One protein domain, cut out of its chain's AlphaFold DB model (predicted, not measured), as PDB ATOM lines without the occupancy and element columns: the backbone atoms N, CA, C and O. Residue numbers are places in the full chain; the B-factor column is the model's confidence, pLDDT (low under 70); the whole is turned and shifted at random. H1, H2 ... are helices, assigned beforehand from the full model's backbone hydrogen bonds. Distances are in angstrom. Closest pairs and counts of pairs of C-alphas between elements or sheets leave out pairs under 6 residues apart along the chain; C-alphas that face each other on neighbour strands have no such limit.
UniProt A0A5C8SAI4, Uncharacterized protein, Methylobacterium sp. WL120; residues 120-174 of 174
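AT A GLANCE: This is residues 120 to 174 of the 174 residues of an uncharacterized protein of Methylobacterium sp. WL120 (UniProt A0A5C8SAI4). Two helices, H1 and H2, meet near their ends as an L, and beyond the far end of H2 the chain turns to a short helix, H3, and a tail, making a loose, open U with an empty middle. H1 is one arm of the U, H2 is its base, and H3 with residues 167 to 174 makes the other, shorter arm, whose end folds back toward the gap. The printed part has 55 residues with three named helices, in the order H1, H2, H3, and no named strand; its class is all helix. It is extended, with a radius of gyration of the C-alphas of 15.9 A, and flat, spanning 41 by 30 by 15 A.

IN THESE COORDINATES: H1, residues 121 to 139, begins with C-alpha 121 at (-10.392, -46.088, 29.487) and is 27.3 A long from first to last C-alpha. H2, residues 144 to 157, is 20.3 A long, beginning with C-alpha 144 at (-1.691, -30.903, 48.426). H3, residues 163 to 166, is 5.0 A long and ends with C-alpha 166 at (15.870, -52.648, 46.261).

HOW THE PARTS SIT: H1 and H2 are close but not clearly touching, with 2 pairs of C-alphas within 8 A. Their closest C-alphas, those of Ala 137 and Leu 144, are 6.3 A apart. They run opposite ways at a steep tilt of 65 degrees. H3 is apart from H1 and from H2. Residues 120 to 132, of which 121 to 132 belong to H1, stand free, as do residues 146 to 159, of which 146 to 157 belong to H2. Every O i to N i+4 pair is within hydrogen-bond range in H1, and 9 of 10 are in H2. H3 is too short for such a pair; its 1 O i to N i+3 pair is within range.

THE WHOLE: The two C-alphas farthest apart, those of Glu 139 and Ala 169, are 42.6 A apart. The links H1 to H2 and H2 to H3 are tight, and the printed part has no cut. The mean pLDDT of the printed part is 88.4, and residues 172 to 174, which close the chain, are under 70.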
ATOM      1  N   PRO A 120      -8.568 -43.375  25.958       91.81
ATOM      2  CA  PRO A 120      -8.302 -44.662  26.584       91.81
ATOM      3  C   PRO A 120      -8.972 -44.748  27.959       91.81
ATOM      4  O   PRO A 120      -8.808 -43.858  28.799       91.81
ATOM      5  N   ARG A 121      -9.662 -45.860  28.227       89.19
ATOM      6  CA  ARG A 121     -10.392 -46.088  29.487       89.19
ATOM      7  C   ARG A 121      -9.533 -45.825  30.729       89.19
ATOM      8  O   ARG A 121     -10.018 -45.258  31.703       89.19
ATOM      9  N   GLN A 122      -8.263 -46.231  30.702       92.44
ATOM     10  CA  GLN A 122      -7.336 -46.048  31.820       92.44
ATOM     11  C   GLN A 122      -7.033 -44.567  32.069       92.44
ATOM     12  O   GLN A 122      -6.971 -44.143  33.220       92.44
ATOM     13  N   ALA A 123      -6.888 -43.771  31.004       92.25
ATOM     14  CA  ALA A 123      -6.629 -42.340  31.114       92.25
ATOM     15  C   ALA A 123      -7.812 -41.615  31.766       92.25
ATOM     16  O   ALA A 123      -7.614 -40.823  32.685       92.25
ATOM     17  N   VAL A 124      -9.040 -41.950  31.355       93.50
ATOM     18  CA  VAL A 124     -10.262 -41.409  31.966       93.50
ATOM     19  C   VAL A 124     -10.342 -41.783  33.445       93.50
ATOM     20  O   VAL A 124     -10.561 -40.914  34.286       93.50
ATOM     21  N   ALA A 125     -10.099 -43.054  33.783       93.06
ATOM     22  CA  ALA A 125     -10.135 -43.516  35.168       93.06
ATOM     23  C   ALA A 125      -9.130 -42.763  36.057       93.06
ATOM     24  O   ALA A 125      -9.495 -42.286  37.131       93.06
ATOM     25  N   PHE A 126      -7.883 -42.597  35.606       95.06
ATOM     26  CA  PHE A 126      -6.879 -41.842  36.361       95.06
ATOM     27  C   PHE A 126      -7.226 -40.355  36.476       95.06
ATOM     28  O   PHE A 126      -7.057 -39.781  37.550       95.06
ATOM     29  N   ALA A 127      -7.758 -39.740  35.418       94.62
ATOM     30  CA  ALA A 127      -8.190 -38.346  35.455       94.62
ATOM     31  C   ALA A 127      -9.322 -38.121  36.472       94.62
ATOM     32  O   ALA A 127      -9.268 -37.164  37.243       94.62
ATOM     33  N   MET A 128     -10.307 -39.023  36.530       93.81
ATOM     34  CA  MET A 128     -11.388 -38.959  37.521       93.81
ATOM     35  C   MET A 128     -10.853 -39.065  38.953       93.81
ATOM     36  O   MET A 128     -11.238 -38.269  39.802       93.81
ATOM     37  N   VAL A 129      -9.920 -39.989  39.210       95.25
ATOM     38  CA  VAL A 129      -9.290 -40.136  40.534       95.25
ATOM     39  C   VAL A 129      -8.525 -38.872  40.928       95.25
ATOM     40  O   VAL A 129      -8.694 -38.376  42.041       95.25
ATOM     41  N   LEU A 130      -7.713 -38.319  40.021       96.44
ATOM     42  CA  LEU A 130      -6.968 -37.082  40.274       96.44
ATOM     43  C   LEU A 130      -7.904 -35.910  40.580       96.44
ATOM     44  O   LEU A 130      -7.646 -35.156  41.517       96.44
ATOM     45  N   ARG A 131      -9.009 -35.788  39.836       95.44
ATOM     46  CA  ARG A 131     -10.033 -34.771  40.085       95.44
ATOM     47  C   ARG A 131     -10.640 -34.918  41.481       95.44
ATOM     48  O   ARG A 131     -10.655 -33.943  42.222       95.44
ATOM     49  N   SER A 132     -11.078 -36.119  41.861       94.25
ATOM     50  CA  SER A 132     -11.668 -36.359  43.186       94.25
ATOM     51  C   SER A 132     -10.693 -36.061  44.327       94.25
ATOM     52  O   SER A 132     -11.085 -35.483  45.337       94.25
ATOM     53  N   ILE A 133      -9.410 -36.408  44.168       96.88
ATOM     54  CA  ILE A 133      -8.370 -36.074  45.153       96.88
ATOM     55  C   ILE A 133      -8.199 -34.555  45.274       96.88
ATOM     56  O   ILE A 133      -8.099 -34.045  46.389       96.88
ATOM     57  N   ALA A 134      -8.172 -33.834  44.151       95.38
ATOM     58  CA  ALA A 134      -8.026 -32.382  44.146       95.38
ATOM     59  C   ALA A 134      -9.226 -31.672  44.795       95.38
ATOM     60  O   ALA A 134      -9.031 -30.771  45.606       95.38
ATOM     61  N   GLU A 135     -10.453 -32.103  44.487       95.56
ATOM     62  CA  GLU A 135     -11.683 -31.569  45.092       95.56
ATOM     63  C   GLU A 135     -11.704 -31.804  46.605       95.56
ATOM     64  O   GLU A 135     -11.958 -30.879  47.373       95.56
ATOM     65  N   MET A 136     -11.343 -33.011  47.044       96.56
ATOM     66  CA  MET A 136     -11.218 -33.331  48.463       96.56
ATOM     67  C   MET A 136     -10.160 -32.452  49.143       96.56
ATOM     68  O   MET A 136     -10.429 -31.857  50.182       96.56
ATOM     69  N   ALA A 137      -8.964 -32.325  48.563       97.12
ATOM     70  CA  ALA A 137      -7.920 -31.468  49.122       97.12
ATOM     71  C   ALA A 137      -8.387 -30.013  49.272       97.12
ATOM     72  O   ALA A 137      -8.122 -29.399  50.303       97.12
ATOM     73  N   ALA A 138      -9.125 -29.496  48.288       95.62
ATOM     74  CA  ALA A 138      -9.713 -28.166  48.355       95.62
ATOM     75  C   ALA A 138     -10.761 -28.048  49.476       95.62
ATOM     76  O   ALA A 138     -10.696 -27.102  50.259       95.62
ATOM     77  N   GLU A 139     -11.682 -29.008  49.603       96.38
ATOM     78  CA  GLU A 139     -12.737 -28.973  50.627       96.38
ATOM     79  C   GLU A 139     -12.182 -29.063  52.058       96.38
ATOM     80  O   GLU A 139     -12.696 -28.413  52.966       96.38
ATOM     81  N   TYR A 140     -11.083 -29.795  52.258       97.50
ATOM     82  CA  TYR A 140     -10.393 -29.887  53.548       97.50
ATOM     83  C   TYR A 140      -9.330 -28.795  53.777       97.50
ATOM     84  O   TYR A 140      -8.708 -28.777  54.840       97.50
ATOM     85  N   GLY A 141      -9.094 -27.896  52.815       97.12
ATOM     86  CA  GLY A 141      -8.086 -26.832  52.926       97.12
ATOM     87  C   GLY A 141      -6.639 -27.340  52.996       97.12
ATOM     88  O   GLY A 141      -5.810 -26.749  53.684       97.12
ATOM     89  N   LEU A 142      -6.335 -28.454  52.327       97.62
ATOM     90  CA  LEU A 142      -5.012 -29.081  52.337       97.62
ATOM     91  C   LEU A 142      -4.079 -28.440  51.298       97.62
ATOM     92  O   LEU A 142      -4.453 -28.284  50.136       97.62
ATOM     93  N   ASP A 143      -2.821 -28.189  51.674       97.50
ATOM     94  CA  ASP A 143      -1.749 -27.854  50.723       97.50
ATOM     95  C   ASP A 143      -1.215 -29.120  50.034       97.50
ATOM     96  O   ASP A 143      -0.099 -29.595  50.271       97.50
ATOM     97  N   LEU A 144      -2.062 -29.723  49.198       97.25
ATOM     98  CA  LEU A 144      -1.691 -30.903  48.426       97.25
ATOM     99  C   LEU A 144      -0.507 -30.634  47.471       97.25
ATOM    100  O   LEU A 144       0.386 -31.483  47.421       97.25
ATOM    101  N   PRO A 145      -0.435 -29.502  46.736       96.06
ATOM    102  CA  PRO A 145       0.719 -29.208  45.886       96.06
ATOM    103  C   PRO A 145       2.040 -29.131  46.663       96.06
ATOM    104  O   PRO A 145       3.028 -29.732  46.229       96.06
ATOM    105  N   GLY A 146       2.061 -28.456  47.819       97.81
ATOM    106  CA  GLY A 146       3.232 -28.390  48.693       97.81
ATOM    107  C   GLY A 146       3.648 -29.772  49.194       97.81
ATOM    108  O   GLY A 146       4.793 -30.182  48.998       97.81
ATOM    109  N   ALA A 147       2.696 -30.554  49.714       97.94
ATOM    110  CA  ALA A 147       2.952 -31.914  50.185       97.94
ATOM    111  C   ALA A 147       3.500 -32.839  49.082       97.94
ATOM    112  O   ALA A 147       4.416 -33.627  49.328       97.94
ATOM    113  N   VAL A 148       2.975 -32.745  47.853       97.38
ATOM    114  CA  VAL A 148       3.484 -33.504  46.699       97.38
ATOM    115  C   VAL A 148       4.920 -33.097  46.371       97.38
ATOM    116  O   VAL A 148       5.759 -33.977  46.167       97.38
ATOM    117  N   SER A 149       5.218 -31.795  46.355       96.88
ATOM    118  CA  SER A 149       6.559 -31.268  46.076       96.88
ATOM    119  C   SER A 149       7.587 -31.762  47.098       96.88
ATOM    120  O   SER A 149       8.596 -32.374  46.736       96.88
ATOM    121  N   GLU A 150       7.294 -31.596  48.388       97.81
ATOM    122  CA  GLU A 150       8.170 -32.040  49.475       97.81
ATOM    123  C   GLU A 150       8.347 -33.560  49.476       97.81
ATOM    124  O   GLU A 150       9.462 -34.072  49.626       97.81
ATOM    125  N   LYS A 151       7.263 -34.312  49.240       95.00
ATOM    126  CA  LYS A 151       7.329 -35.772  49.180       95.00
ATOM    127  C   LYS A 151       8.138 -36.257  47.982       95.00
ATOM    128  O   LYS A 151       8.867 -37.240  48.119       95.00
ATOM    129  N   ALA A 152       8.028 -35.597  46.831       93.38
ATOM    130  CA  ALA A 152       8.826 -35.905  45.651       93.38
ATOM    131  C   ALA A 152      10.318 -35.647  45.908       93.38
ATOM    132  O   ALA A 152      11.137 -36.524  45.627       93.38
ATOM    133  N   ALA A 153      10.662 -34.509  46.525       94.12
ATOM    134  CA  ALA A 153      12.036 -34.179  46.904       94.12
ATOM    135  C   ALA A 153      12.621 -35.202  47.892       94.12
ATOM    136  O   ALA A 153      13.723 -35.709  47.683       94.12
ATOM    137  N   PHE A 154      11.859 -35.582  48.923       92.00
ATOM    138  CA  PHE A 154      12.255 -36.637  49.854       92.00
ATOM    139  C   PHE A 154      12.431 -37.994  49.155       92.00
ATOM    140  O   PHE A 154      13.433 -38.674  49.362       92.00
ATOM    141  N   ASN A 155      11.480 -38.396  48.304       86.50
ATOM    142  CA  ASN A 155      11.527 -39.677  47.592       86.50
ATOM    143  C   ASN A 155      12.741 -39.793  46.656       86.50
ATOM    144  O   ASN A 155      13.218 -40.907  46.448       86.50
ATOM    145  N   ALA A 156      13.244 -38.677  46.122       86.38
ATOM    146  CA  ALA A 156      14.431 -38.651  45.268       86.38
ATOM    147  C   ALA A 156      15.726 -39.011  46.019       86.38
ATOM    148  O   ALA A 156      16.664 -39.522  45.411       86.38
ATOM    149  N   VAL A 157      15.775 -38.778  47.333       87.19
ATOM    150  CA  VAL A 157      16.956 -39.046  48.180       87.19
ATOM    151  C   VAL A 157      16.758 -40.223  49.140       87.19
ATOM    152  O   VAL A 157      17.638 -40.539  49.940       87.19
ATOM    153  N   ARG A 158      15.598 -40.881  49.075       83.31
ATOM    154  CA  ARG A 158      15.155 -41.884  50.041       83.31
ATOM    155  C   ARG A 158      15.997 -43.165  49.968       83.31
ATOM    156  O   ARG A 158      16.084 -43.801  48.919       83.31
ATOM    157  N   GLU A 159      16.586 -43.577  51.092       79.25
ATOM    158  CA  GLU A 159      17.565 -44.677  51.130       79.25
ATOM    159  C   GLU A 159      17.013 -46.042  50.686       79.25
ATOM    160  O   GLU A 159      17.723 -46.792  50.018       79.25
ATOM    161  N   ASP A 160      15.748 -46.362  50.970       70.69
ATOM    162  CA  ASP A 160      15.095 -47.616  50.556       70.69
ATOM    163  C   ASP A 160      14.600 -47.625  49.100       70.69
ATOM    164  O   ASP A 160      14.139 -48.656  48.613       70.69
ATOM    165  N   HIS A 161      14.709 -46.502  48.383       72.12
ATOM    166  CA  HIS A 161      14.429 -46.422  46.945       72.12
ATOM    167  C   HIS A 161      15.697 -46.536  46.084       72.12
ATOM    168  O   HIS A 161      15.593 -46.681  44.863       72.12
ATOM    169  N   LYS A 162      16.882 -46.510  46.708       78.06
ATOM    170  CA  LYS A 162      18.153 -46.774  46.035       78.06
ATOM    171  C   LYS A 162      18.164 -48.191  45.464       78.06
ATOM    172  O   LYS A 162      17.643 -49.122  46.081       78.06
ATOM    173  N   VAL A 163      18.758 -48.352  44.283       77.38
ATOM    174  CA  VAL A 163      18.805 -49.638  43.571       77.38
ATOM    175  C   VAL A 163      19.456 -50.706  44.449       77.38
ATOM    176  O   VAL A 163      18.946 -51.818  44.540       77.38
ATOM    177  N   GLU A 164      20.509 -50.343  45.177       79.12
ATOM    178  CA  GLU A 164      21.240 -51.219  46.090       79.12
ATOM    179  C   GLU A 164      20.330 -51.787  47.190       79.12
ATOM    180  O   GLU A 164      20.383 -52.979  47.483       79.12
ATOM    181  N   THR A 165      19.442 -50.963  47.753       76.31
ATOM    182  CA  THR A 165      18.489 -51.376  48.797       76.31
ATOM    183  C   THR A 165      17.322 -52.180  48.221       76.31
ATOM    184  O   THR A 165      16.813 -53.091  48.875       76.31
ATOM    185  N   ARG A 166      16.911 -51.890  46.979       74.81
ATOM    186  CA  ARG A 166      15.870 -52.648  46.261       74.81
ATOM    187  C   ARG A 166      16.331 -54.047  45.840       74.81
ATOM    188  O   ARG A 166      15.489 -54.927  45.714       74.81
ATOM    189  N   LEU A 167      17.636 -54.251  45.650       77.62
ATOM    190  CA  LEU A 167      18.245 -55.540  45.289       77.62
ATOM    191  C   LEU A 167      18.453 -56.491  46.484       77.62
ATOM    192  O   LEU A 167      18.803 -57.654  46.278       77.62
ATOM    193  N   LEU A 168      18.251 -56.032  47.726       82.75
ATOM    194  CA  LEU A 168      18.299 -56.898  48.909       82.75
ATOM    195  C   LEU A 168      17.139 -57.906  48.904       82.75
ATOM    196  O   LEU A 168      16.090 -57.656  48.320       82.75
ATOM    197  N   ALA A 169      17.292 -59.022  49.629       77.12
ATOM    198  CA  ALA A 169      16.319 -60.125  49.654       77.12
ATOM    199  C   ALA A 169      14.879 -59.721  50.055       77.12
ATOM    200  O   ALA A 169      13.940 -60.434  49.722       77.12
ATOM    201  N   ASN A 170      14.708 -58.573  50.727       78.94
ATOM    202  CA  ASN A 170      13.413 -57.984  51.104       78.94
ATOM    203  C   ASN A 170      13.222 -56.555  50.550       78.94
ATOM    204  O   ASN A 170      12.425 -55.777  51.078       78.94
ATOM    205  N   GLY A 171      13.997 -56.169  49.534       70.88
ATOM    206  CA  GLY A 171      13.880 -54.869  48.884       70.88
ATOM    207  C   GLY A 171      12.545 -54.726  48.150       70.88
ATOM    208  O   GLY A 171      11.966 -55.700  47.671       70.88
ATOM    209  N   LYS A 172      12.026 -53.497  48.052       66.44
ATOM    210  CA  LYS A 172      10.790 -53.231  47.299       66.44
ATOM    211  C   LYS A 172      10.986 -53.522  45.804       66.44
ATOM    212  O   LYS A 172      11.637 -52.749  45.091       66.44
ATOM    213  N   ALA A 173      10.364 -54.599  45.334       61.50
ATOM    214  CA  ALA A 173      10.345 -55.035  43.943       61.50
ATOM    215  C   ALA A 173       8.933 -54.875  43.359       61.50
ATOM    216  O   ALA A 173       8.087 -55.753  43.500       61.50
ATOM    217  N   PHE A 174       8.684 -53.726  42.732       59.69
ATOM    218  CA  PHE A 174       7.569 -53.492  41.815       59.69
ATOM    219  C   PHE A 174       8.101 -52.690  40.628       59.69
ATOM    220  O   PHE A 174       9.008 -51.843  40.861       59.69
TER     221      PHE A 174